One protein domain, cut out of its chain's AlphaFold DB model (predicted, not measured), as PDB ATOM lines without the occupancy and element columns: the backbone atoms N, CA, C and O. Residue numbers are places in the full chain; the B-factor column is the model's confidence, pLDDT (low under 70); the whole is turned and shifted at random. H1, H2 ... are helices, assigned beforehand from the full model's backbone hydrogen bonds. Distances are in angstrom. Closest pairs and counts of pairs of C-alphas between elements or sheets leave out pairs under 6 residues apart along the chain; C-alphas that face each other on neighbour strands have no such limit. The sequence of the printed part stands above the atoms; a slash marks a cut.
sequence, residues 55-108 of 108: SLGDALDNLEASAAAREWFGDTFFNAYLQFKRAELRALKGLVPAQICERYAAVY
ATOM      1  N   SER A  55     209.137 160.891  59.024       90.94
ATOM      2  CA  SER A  55     208.140 161.408  58.103       90.94
ATOM      3  C   SER A  55     208.488 162.827  57.672       90.94
ATOM      4  O   SER A  55     209.206 163.557  58.358       90.94
ATOM      5  N   LEU A  56     207.944 163.240  56.526       90.81
ATOM      6  CA  LEU A  56     208.041 164.630  56.090       90.81
ATOM      7  C   LEU A  56     207.383 165.578  57.108       90.81
ATOM      8  O   LEU A  56     207.874 166.686  57.276       90.81
ATOM      9  N   GLY A  57     206.324 165.148  57.806       93.38
ATOM     10  CA  GLY A  57     205.702 165.931  58.880       93.38
ATOM     11  C   GLY A  57     206.700 166.253  59.991       93.38
ATOM     12  O   GLY A  57     206.987 167.424  60.221       93.38
ATOM     13  N   ASP A  58     207.325 165.220  60.561       93.38
ATOM     14  CA  ASP A  58     208.335 165.381  61.619       93.38
ATOM     15  C   ASP A  58     209.520 166.245  61.150       93.38
ATOM     16  O   ASP A  58     210.074 167.043  61.903       93.38
ATOM     17  N   ALA A  59     209.918 166.105  59.881       93.69
ATOM     18  CA  ALA A  59     210.992 166.907  59.306       93.69
ATOM     19  C   ALA A  59     210.622 168.396  59.188       93.69
ATOM     20  O   ALA A  59     211.479 169.250  59.412       93.69
ATOM     21  N   LEU A  60     209.368 168.717  58.844       94.75
ATOM     22  CA  LEU A  60     208.883 170.098  58.780       94.75
ATOM     23  C   LEU A  60     208.737 170.713  60.172       94.75
ATOM     24  O   LEU A  60     209.044 171.890  60.329       94.75
ATOM     25  N   ASP A  61     208.333 169.930  61.172       95.31
ATOM     26  CA  ASP A  61     208.233 170.399  62.556       95.31
ATOM     27  C   ASP A  61     209.628 170.696  63.138       95.31
ATOM     28  O   ASP A  61     209.853 171.756  63.724       95.31
ATOM     29  N   ASN A  62     210.613 169.830  62.871       94.06
ATOM     30  CA  ASN A  62     212.015 170.093  63.215       94.06
ATOM     31  C   ASN A  62     212.577 171.326  62.489       94.06
ATOM     32  O   ASN A  62     213.362 172.080  63.065       94.06
ATOM     33  N   LEU A  63     212.200 171.528  61.221       93.75
ATOM     34  CA  LEU A  63     212.606 172.705  60.457       93.75
ATOM     35  C   LEU A  63     212.006 173.980  61.061       93.75
ATOM     36  O   LEU A  63     212.743 174.940  61.255       93.75
ATOM     37  N   GLU A  64     210.710 173.981  61.387       95.06
ATOM     38  CA  GLU A  64     210.001 175.116  61.997       95.06
ATOM     39  C   GLU A  64     210.601 175.520  63.352       95.06
ATOM     40  O   GLU A  64     210.715 176.712  63.640       95.06
ATOM     41  N   ALA A  65     211.057 174.549  64.147       95.31
ATOM     42  CA  ALA A  65     211.726 174.793  65.424       95.31
ATOM     43  C   ALA A  65     213.169 175.333  65.290       95.31
ATOM     44  O   ALA A  65     213.762 175.769  66.279       95.31
ATOM     45  N   SER A  66     213.763 175.311  64.091       92.25
ATOM     46  CA  SER A  66     215.159 175.703  63.874       92.25
ATOM     47  C   SER A  66     215.306 177.198  63.586       92.25
ATOM     48  O   SER A  66     215.109 177.665  62.461       92.25
ATOM     49  N   ALA A  67     215.746 177.954  64.596       91.62
ATOM     50  CA  ALA A  67     216.062 179.377  64.450       91.62
ATOM     51  C   ALA A  67     217.177 179.630  63.416       91.62
ATOM     52  O   ALA A  67     217.064 180.546  62.606       91.62
ATOM     53  N   ALA A  68     218.209 178.779  63.393       89.81
ATOM     54  CA  ALA A  68     219.315 178.897  62.445       89.81
ATOM     55  C   ALA A  68     218.841 178.707  60.996       89.81
ATOM     56  O   ALA A  68     219.174 179.500  60.121       89.81
ATOM     57  N   ALA A  69     217.993 177.705  60.735       89.88
ATOM     58  CA  ALA A  69     217.453 177.498  59.394       89.88
ATOM     59  C   ALA A  69     216.588 178.682  58.937       89.88
ATOM     60  O   ALA A  69     216.660 179.092  57.778       89.88
ATOM     61  N   ARG A  70     215.800 179.255  59.852       92.50
ATOM     62  CA  ARG A  70     214.999 180.450  59.586       92.50
ATOM     63  C   ARG A  70     215.865 181.661  59.237       92.50
ATOM     64  O   ARG A  70     215.545 182.374  58.290       92.50
ATOM     65  N   GLU A  71     216.974 181.854  59.945       90.50
ATOM     66  CA  GLU A  71     217.954 182.899  59.643       90.50
ATOM     67  C   GLU A  71     218.602 182.689  58.265       90.50
ATOM     68  O   GLU A  71     218.647 183.616  57.459       90.50
ATOM     69  N   TRP A  72     219.044 181.466  57.950       89.12
ATOM     70  CA  TRP A  72     219.738 181.171  56.689       89.12
ATOM     71  C   TRP A  72     218.869 181.401  55.453       89.12
ATOM     72  O   TRP A  72     219.360 181.846  54.417       89.12
ATOM     73  N   PHE A  73     217.585 181.056  55.544       88.19
ATOM     74  CA  PHE A  73     216.652 181.148  54.425       88.19
ATOM     75  C   PHE A  73     215.888 182.474  54.363       88.19
ATOM     76  O   PHE A  73     215.342 182.815  53.312       88.19
ATOM     77  N   GLY A  74     215.850 183.215  55.471       91.88
ATOM     78  CA  GLY A  74     215.021 184.400  55.634       91.88
ATOM     79  C   GLY A  74     213.531 184.071  55.777       91.88
ATOM     80  O   GLY A  74     213.017 183.085  55.239       91.88
ATOM     81  N   ASP A  75     212.806 184.946  56.475       93.50
ATOM     82  CA  ASP A  75     211.407 184.722  56.862       93.50
ATOM     83  C   ASP A  75     210.480 184.422  55.680       93.50
ATOM     84  O   ASP A  75     209.629 183.535  55.756       93.50
ATOM     85  N   THR A  76     210.633 185.154  54.575       93.69
ATOM     86  CA  THR A  76     209.704 185.064  53.439       93.69
ATOM     87  C   THR A  76     209.752 183.685  52.787       93.69
ATOM     88  O   THR A  76     208.716 183.035  52.636       93.69
ATOM     89  N   PHE A  77     210.950 183.211  52.429       92.50
ATOM     90  CA  PHE A  77     211.109 181.897  51.810       92.50
ATOM     91  C   PHE A  77     210.797 180.780  52.804       92.50
ATOM     92  O   PHE A  77     210.085 179.841  52.457       92.50
ATOM     93  N   PHE A  78     211.289 180.894  54.041       93.25
ATOM     94  CA  PHE A  78     211.089 179.886  55.077       93.25
ATOM     95  C   PHE A  78     209.598 179.622  55.335       93.25
ATOM     96  O   PHE A  78     209.144 178.476  55.271       93.25
ATOM     97  N   ASN A  79     208.814 180.687  55.527       94.81
ATOM     98  CA  ASN A  79     207.374 180.579  55.745       94.81
ATOM     99  C   ASN A  79     206.650 180.045  54.504       94.81
ATOM    100  O   ASN A  79     205.811 179.152  54.625       94.81
ATOM    101  N   ALA A  80     206.985 180.540  53.306       95.19
ATOM    102  CA  ALA A  80     206.378 180.056  52.067       95.19
ATOM    103  C   ALA A  80     206.637 178.555  51.853       95.19
ATOM    104  O   ALA A  80     205.717 177.811  51.508       95.19
ATOM    105  N   TYR A  81     207.861 178.096  52.119       94.62
ATOM    106  CA  TYR A  81     208.246 176.695  51.986       94.62
ATOM    107  C   TYR A  81     207.495 175.794  52.974       94.62
ATOM    108  O   TYR A  81     206.921 174.783  52.561       94.62
ATOM    109  N   LEU A  82     207.434 176.173  54.259       95.12
ATOM    110  CA  LEU A  82     206.673 175.434  55.273       95.12
ATOM    111  C   LEU A  82     205.189 175.334  54.907       95.12
ATOM    112  O   LEU A  82     204.616 174.243  54.950       95.12
ATOM    113  N   GLN A  83     204.570 176.446  54.505       95.69
ATOM    114  CA  GLN A  83     203.158 176.462  54.118       95.69
ATOM    115  C   GLN A  83     202.896 175.589  52.892       95.69
ATOM    116  O   GLN A  83     201.960 174.784  52.897       95.69
ATOM    117  N   PHE A  84     203.751 175.691  51.874       94.69
ATOM    118  CA  PHE A  84     203.660 174.881  50.665       94.69
ATOM    119  C   PHE A  84     203.760 173.383  50.978       94.69
ATOM    120  O   PHE A  84     202.882 172.610  50.593       94.69
ATOM    121  N   LYS A  85     204.773 172.964  51.745       94.25
ATOM    122  CA  LYS A  85     204.985 171.549  52.084       94.25
ATOM    123  C   LYS A  85     203.919 170.986  53.019       94.25
ATOM    124  O   LYS A  85     203.502 169.840  52.853       94.25
ATOM    125  N   ARG A  86     203.389 171.791  53.944       96.25
ATOM    126  CA  ARG A  86     202.235 171.385  54.760       96.25
ATOM    127  C   ARG A  86     200.956 171.255  53.931       96.25
ATOM    128  O   ARG A  86     200.161 170.352  54.189       96.25
ATOM    129  N   ALA A  87     200.742 172.116  52.937       94.81
ATOM    130  CA  ALA A  87     199.614 171.989  52.015       94.81
ATOM    131  C   ALA A  87     199.731 170.730  51.143       94.81
ATOM    132  O   ALA A  87     198.753 169.996  51.009       94.81
ATOM    133  N   GLU A  88     200.929 170.443  50.631       92.50
ATOM    134  CA  GLU A  88     201.245 169.212  49.899       92.50
ATOM    135  C   GLU A  88     200.938 167.965  50.747       92.50
ATOM    136  O   GLU A  88     200.185 167.097  50.309       92.50
ATOM    137  N   LEU A  89     201.402 167.917  52.002       92.25
ATOM    138  CA  LEU A  89     201.093 166.819  52.928       92.25
ATOM    139  C   LEU A  89     199.590 166.608  53.135       92.25
ATOM    140  O   LEU A  89     199.117 165.473  53.109       92.25
ATOM    141  N   ARG A  90     198.826 167.691  53.331       94.12
ATOM    142  CA  ARG A  90     197.363 167.602  53.468       94.12
ATOM    143  C   ARG A  90     196.711 167.069  52.196       94.12
ATOM    144  O   ARG A  90     195.802 166.254  52.289       94.12
ATOM    145  N   ALA A  91     197.182 167.505  51.032       91.88
ATOM    146  CA  ALA A  91     196.636 167.110  49.740       91.88
ATOM    147  C   ALA A  91     196.899 165.637  49.388       91.88
ATOM    148  O   ALA A  91     196.123 165.053  48.631       91.88
ATOM    149  N   LEU A  92     197.977 165.051  49.916       91.25
ATOM    150  CA  LEU A  92     198.359 163.654  49.687       91.25
ATOM    151  C   LEU A  92     197.857 162.693  50.776       91.25
ATOM    152  O   LEU A  92     197.994 161.478  50.638       91.25
ATOM    153  N   LYS A  93     197.283 163.211  51.868       92.50
ATOM    154  CA  LYS A  93     196.839 162.402  53.005       92.50
ATOM    155  C   LYS A  93     195.785 161.373  52.575       92.50
ATOM    156  O   LYS A  93     194.747 161.732  52.031       92.50
ATOM    157  N   GLY A  94     196.041 160.100  52.880       91.69
ATOM    158  CA  GLY A  94     195.126 158.988  52.592       91.69
ATOM    159  C   GLY A  94     195.202 158.436  51.166       91.69
ATOM    160  O   GLY A  94     194.508 157.468  50.871       91.69
ATOM    161  N   LEU A  95     196.045 159.006  50.298       92.31
ATOM    162  CA  LEU A  95     196.299 158.452  48.969       92.31
ATOM    163  C   LEU A  95     197.253 157.259  49.049       92.31
ATOM    164  O   LEU A  95     198.177 157.233  49.867       92.31
ATOM    165  N   VAL A  96     197.061 156.290  48.155       93.94
ATOM    166  CA  VAL A  96     198.016 155.189  47.985       93.94
ATOM    167  C   VAL A  96     199.188 155.622  47.092       93.94
ATOM    168  O   VAL A  96     199.025 156.532  46.275       93.94
ATOM    169  N   PRO A  97     200.365 154.967  47.175       91.50
ATOM    170  CA  PRO A  97     201.554 155.379  46.423       91.50
ATOM    171  C   PRO A  97     201.330 155.578  44.919       91.50
ATOM    172  O   PRO A  97     201.835 156.543  44.356       91.50
ATOM    173  N   ALA A  98     200.522 154.730  44.273       93.62
ATOM    174  CA  ALA A  98     200.201 154.869  42.851       93.62
ATOM    175  C   ALA A  98     199.499 156.202  42.524       93.62
ATOM    176  O   ALA A  98     199.884 156.884  41.579       93.62
ATOM    177  N   GLN A  99     198.530 156.610  43.350       92.75
ATOM    178  CA  GLN A  99     197.793 157.869  43.190       92.75
ATOM    179  C   GLN A  99     198.684 159.086  43.461       92.75
ATOM    180  O   GLN A  99     198.554 160.121  42.811       92.75
ATOM    181  N   ILE A 100     199.604 158.968  44.425       90.88
ATOM    182  CA  ILE A 100     200.601 160.007  44.697       90.88
ATOM    183  C   ILE A 100     201.485 160.192  43.459       90.88
ATOM    184  O   ILE A 100     201.623 161.315  42.978       90.88
ATOM    185  N   CYS A 101     202.036 159.103  42.914       91.06
ATOM    186  CA  CYS A 101     202.875 159.141  41.717       91.06
ATOM    187  C   CYS A 101     202.152 159.772  40.521       91.06
ATOM    188  O   CYS A 101     202.715 160.650  39.874       91.06
ATOM    189  N   GLU A 102     200.906 159.371  40.259       91.62
ATOM    190  CA  GLU A 102     200.085 159.938  39.183       91.62
ATOM    191  C   GLU A 102     199.891 161.450  39.350       91.62
ATOM    192  O   GLU A 102     200.076 162.220  38.408       91.62
ATOM    193  N   ARG A 103     199.608 161.903  40.574       88.25
ATOM    194  CA  ARG A 103     199.440 163.327  40.868       88.25
ATOM    195  C   ARG A 103     200.721 164.130  40.650       88.25
ATOM    196  O   ARG A 103     200.643 165.248  40.150       88.25
ATOM    197  N   TYR A 104     201.880 163.589  41.023       88.12
ATOM    198  CA  TYR A 104     203.160 164.239  40.732       88.12
ATOM    199  C   TYR A 104     203.447 164.267  39.227       88.12
ATOM    200  O   TYR A 104     203.865 165.309  38.734       88.12
ATOM    201  N   ALA A 105     203.169 163.181  38.502       90.19
ATOM    202  CA  ALA A 105     203.356 163.101  37.049       90.19
ATOM    203  C   ALA A 105     202.440 164.054  36.258       90.19
ATOM    204  O   ALA A 105     202.762 164.442  35.144       90.19
ATOM    205  N   ALA A 106     201.293 164.446  36.817       88.00
ATOM    206  CA  ALA A 106     200.422 165.446  36.199       88.00
ATOM    207  C   ALA A 106     200.945 166.890  36.346       88.00
ATOM    208  O   ALA A 106     200.484 167.784  35.640       88.00
ATOM    209  N   VAL A 107     201.861 167.136  37.290       84.75
ATOM    210  CA  VAL A 107     202.387 168.474  37.613       84.75
ATOM    211  C   VAL A 107     203.803 168.684  37.064       84.75
ATOM    212  O   VAL A 107     204.170 169.823  36.775       84.75
ATOM    213  N   TYR A 108     204.586 167.611  36.929       71.00
ATOM    214  CA  TYR A 108     205.987 167.613  36.495       71.00
ATOM    215  C   TYR A 108     206.199 166.709  35.288       71.00
ATOM    216  O   TYR A 108     206.994 167.111  34.409       71.00
TER     217      TYR A 108
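AT A GLANCE: This is residues 55 to 108 of the 108 residues of the protein "Gln-synt_C domain-containing protein" of Alphaproteobacteria bacterium (UniProt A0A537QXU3). A long helix, H3, makes the spine of an elongated, loose model; H1 runs back beside it the opposite way, and the short H2 crosses between them at one end, as the base of a U. At the other end of H3 the chain turns a corner into H4, which folds partly back, opposite ways to H3 at a steep tilt of 50 degrees, and stays apart from both H1 and H2. The printed part has 54 residues with four named helices, in the order H1, H2, H3, H4, and no named strand; the class is all helix. The radius of gyration of the C-alphas is 13.3 A, and the C-alphas span 37 by 21 by 12 A along their three main axes.

IN THESE COORDINATES: The printed part begins at Ser 55, and H1 follows with residues 56 to 64, from C-alpha 56 at (208.041, 164.630, 56.090), 12.2 A from first to last C-alpha. H2 has residues 67 to 73. H3, the longest helix, has residues 75 to 92 and measures 25.8 A from first to last C-alpha, starting with C-alpha 75 at (211.407, 184.722, 56.862). H4 has residues 97 to 105, 12.3 A from first to last C-alpha, and ends with C-alpha 105 at (203.356, 163.101, 37.049).

HOW THE PARTS SIT: H1 and H3 touch, and they run opposite ways at a shallow tilt of 18 degrees. Their closest C-alphas are those of Leu 60 and Leu 82, 6.8 A apart, and H3 touches H1 with residues 82 to 89 alone. H1 and H2 are close but not clearly touching, about perpendicular at 83 degrees; their closest C-alphas are those of Leu 63 and Ala 69, 6.9 A apart. H2 and H3 are also close but not clearly touching, about perpendicular at 84 degrees, with the closest C-alphas those of Arg 70 and Phe 78, 6.0 A apart. H3 and H4 are close but not clearly touching and run opposite ways at a steep tilt of 50 degrees; the C-alphas of Leu 92 and Ile 100, their closest, are 6.6 A apart. H4 is apart from H1 and from H2. In H1, H2, H3 and H4 every O i to N i+4 pair is within hydrogen-bond range.

THE WHOLE: The two C-alphas farthest apart are those of Glu 71 and Ala 98, 37.2 A. The C-alphas of Ser 55 and Tyr 108, the chain's last residue, are 22.6 A apart. The printed part has no cut, and the links H1 to H2, H2 to H3 and H3 to H4 are tight. The mean pLDDT of the printed part is 92.0, and no printed residue is under 70.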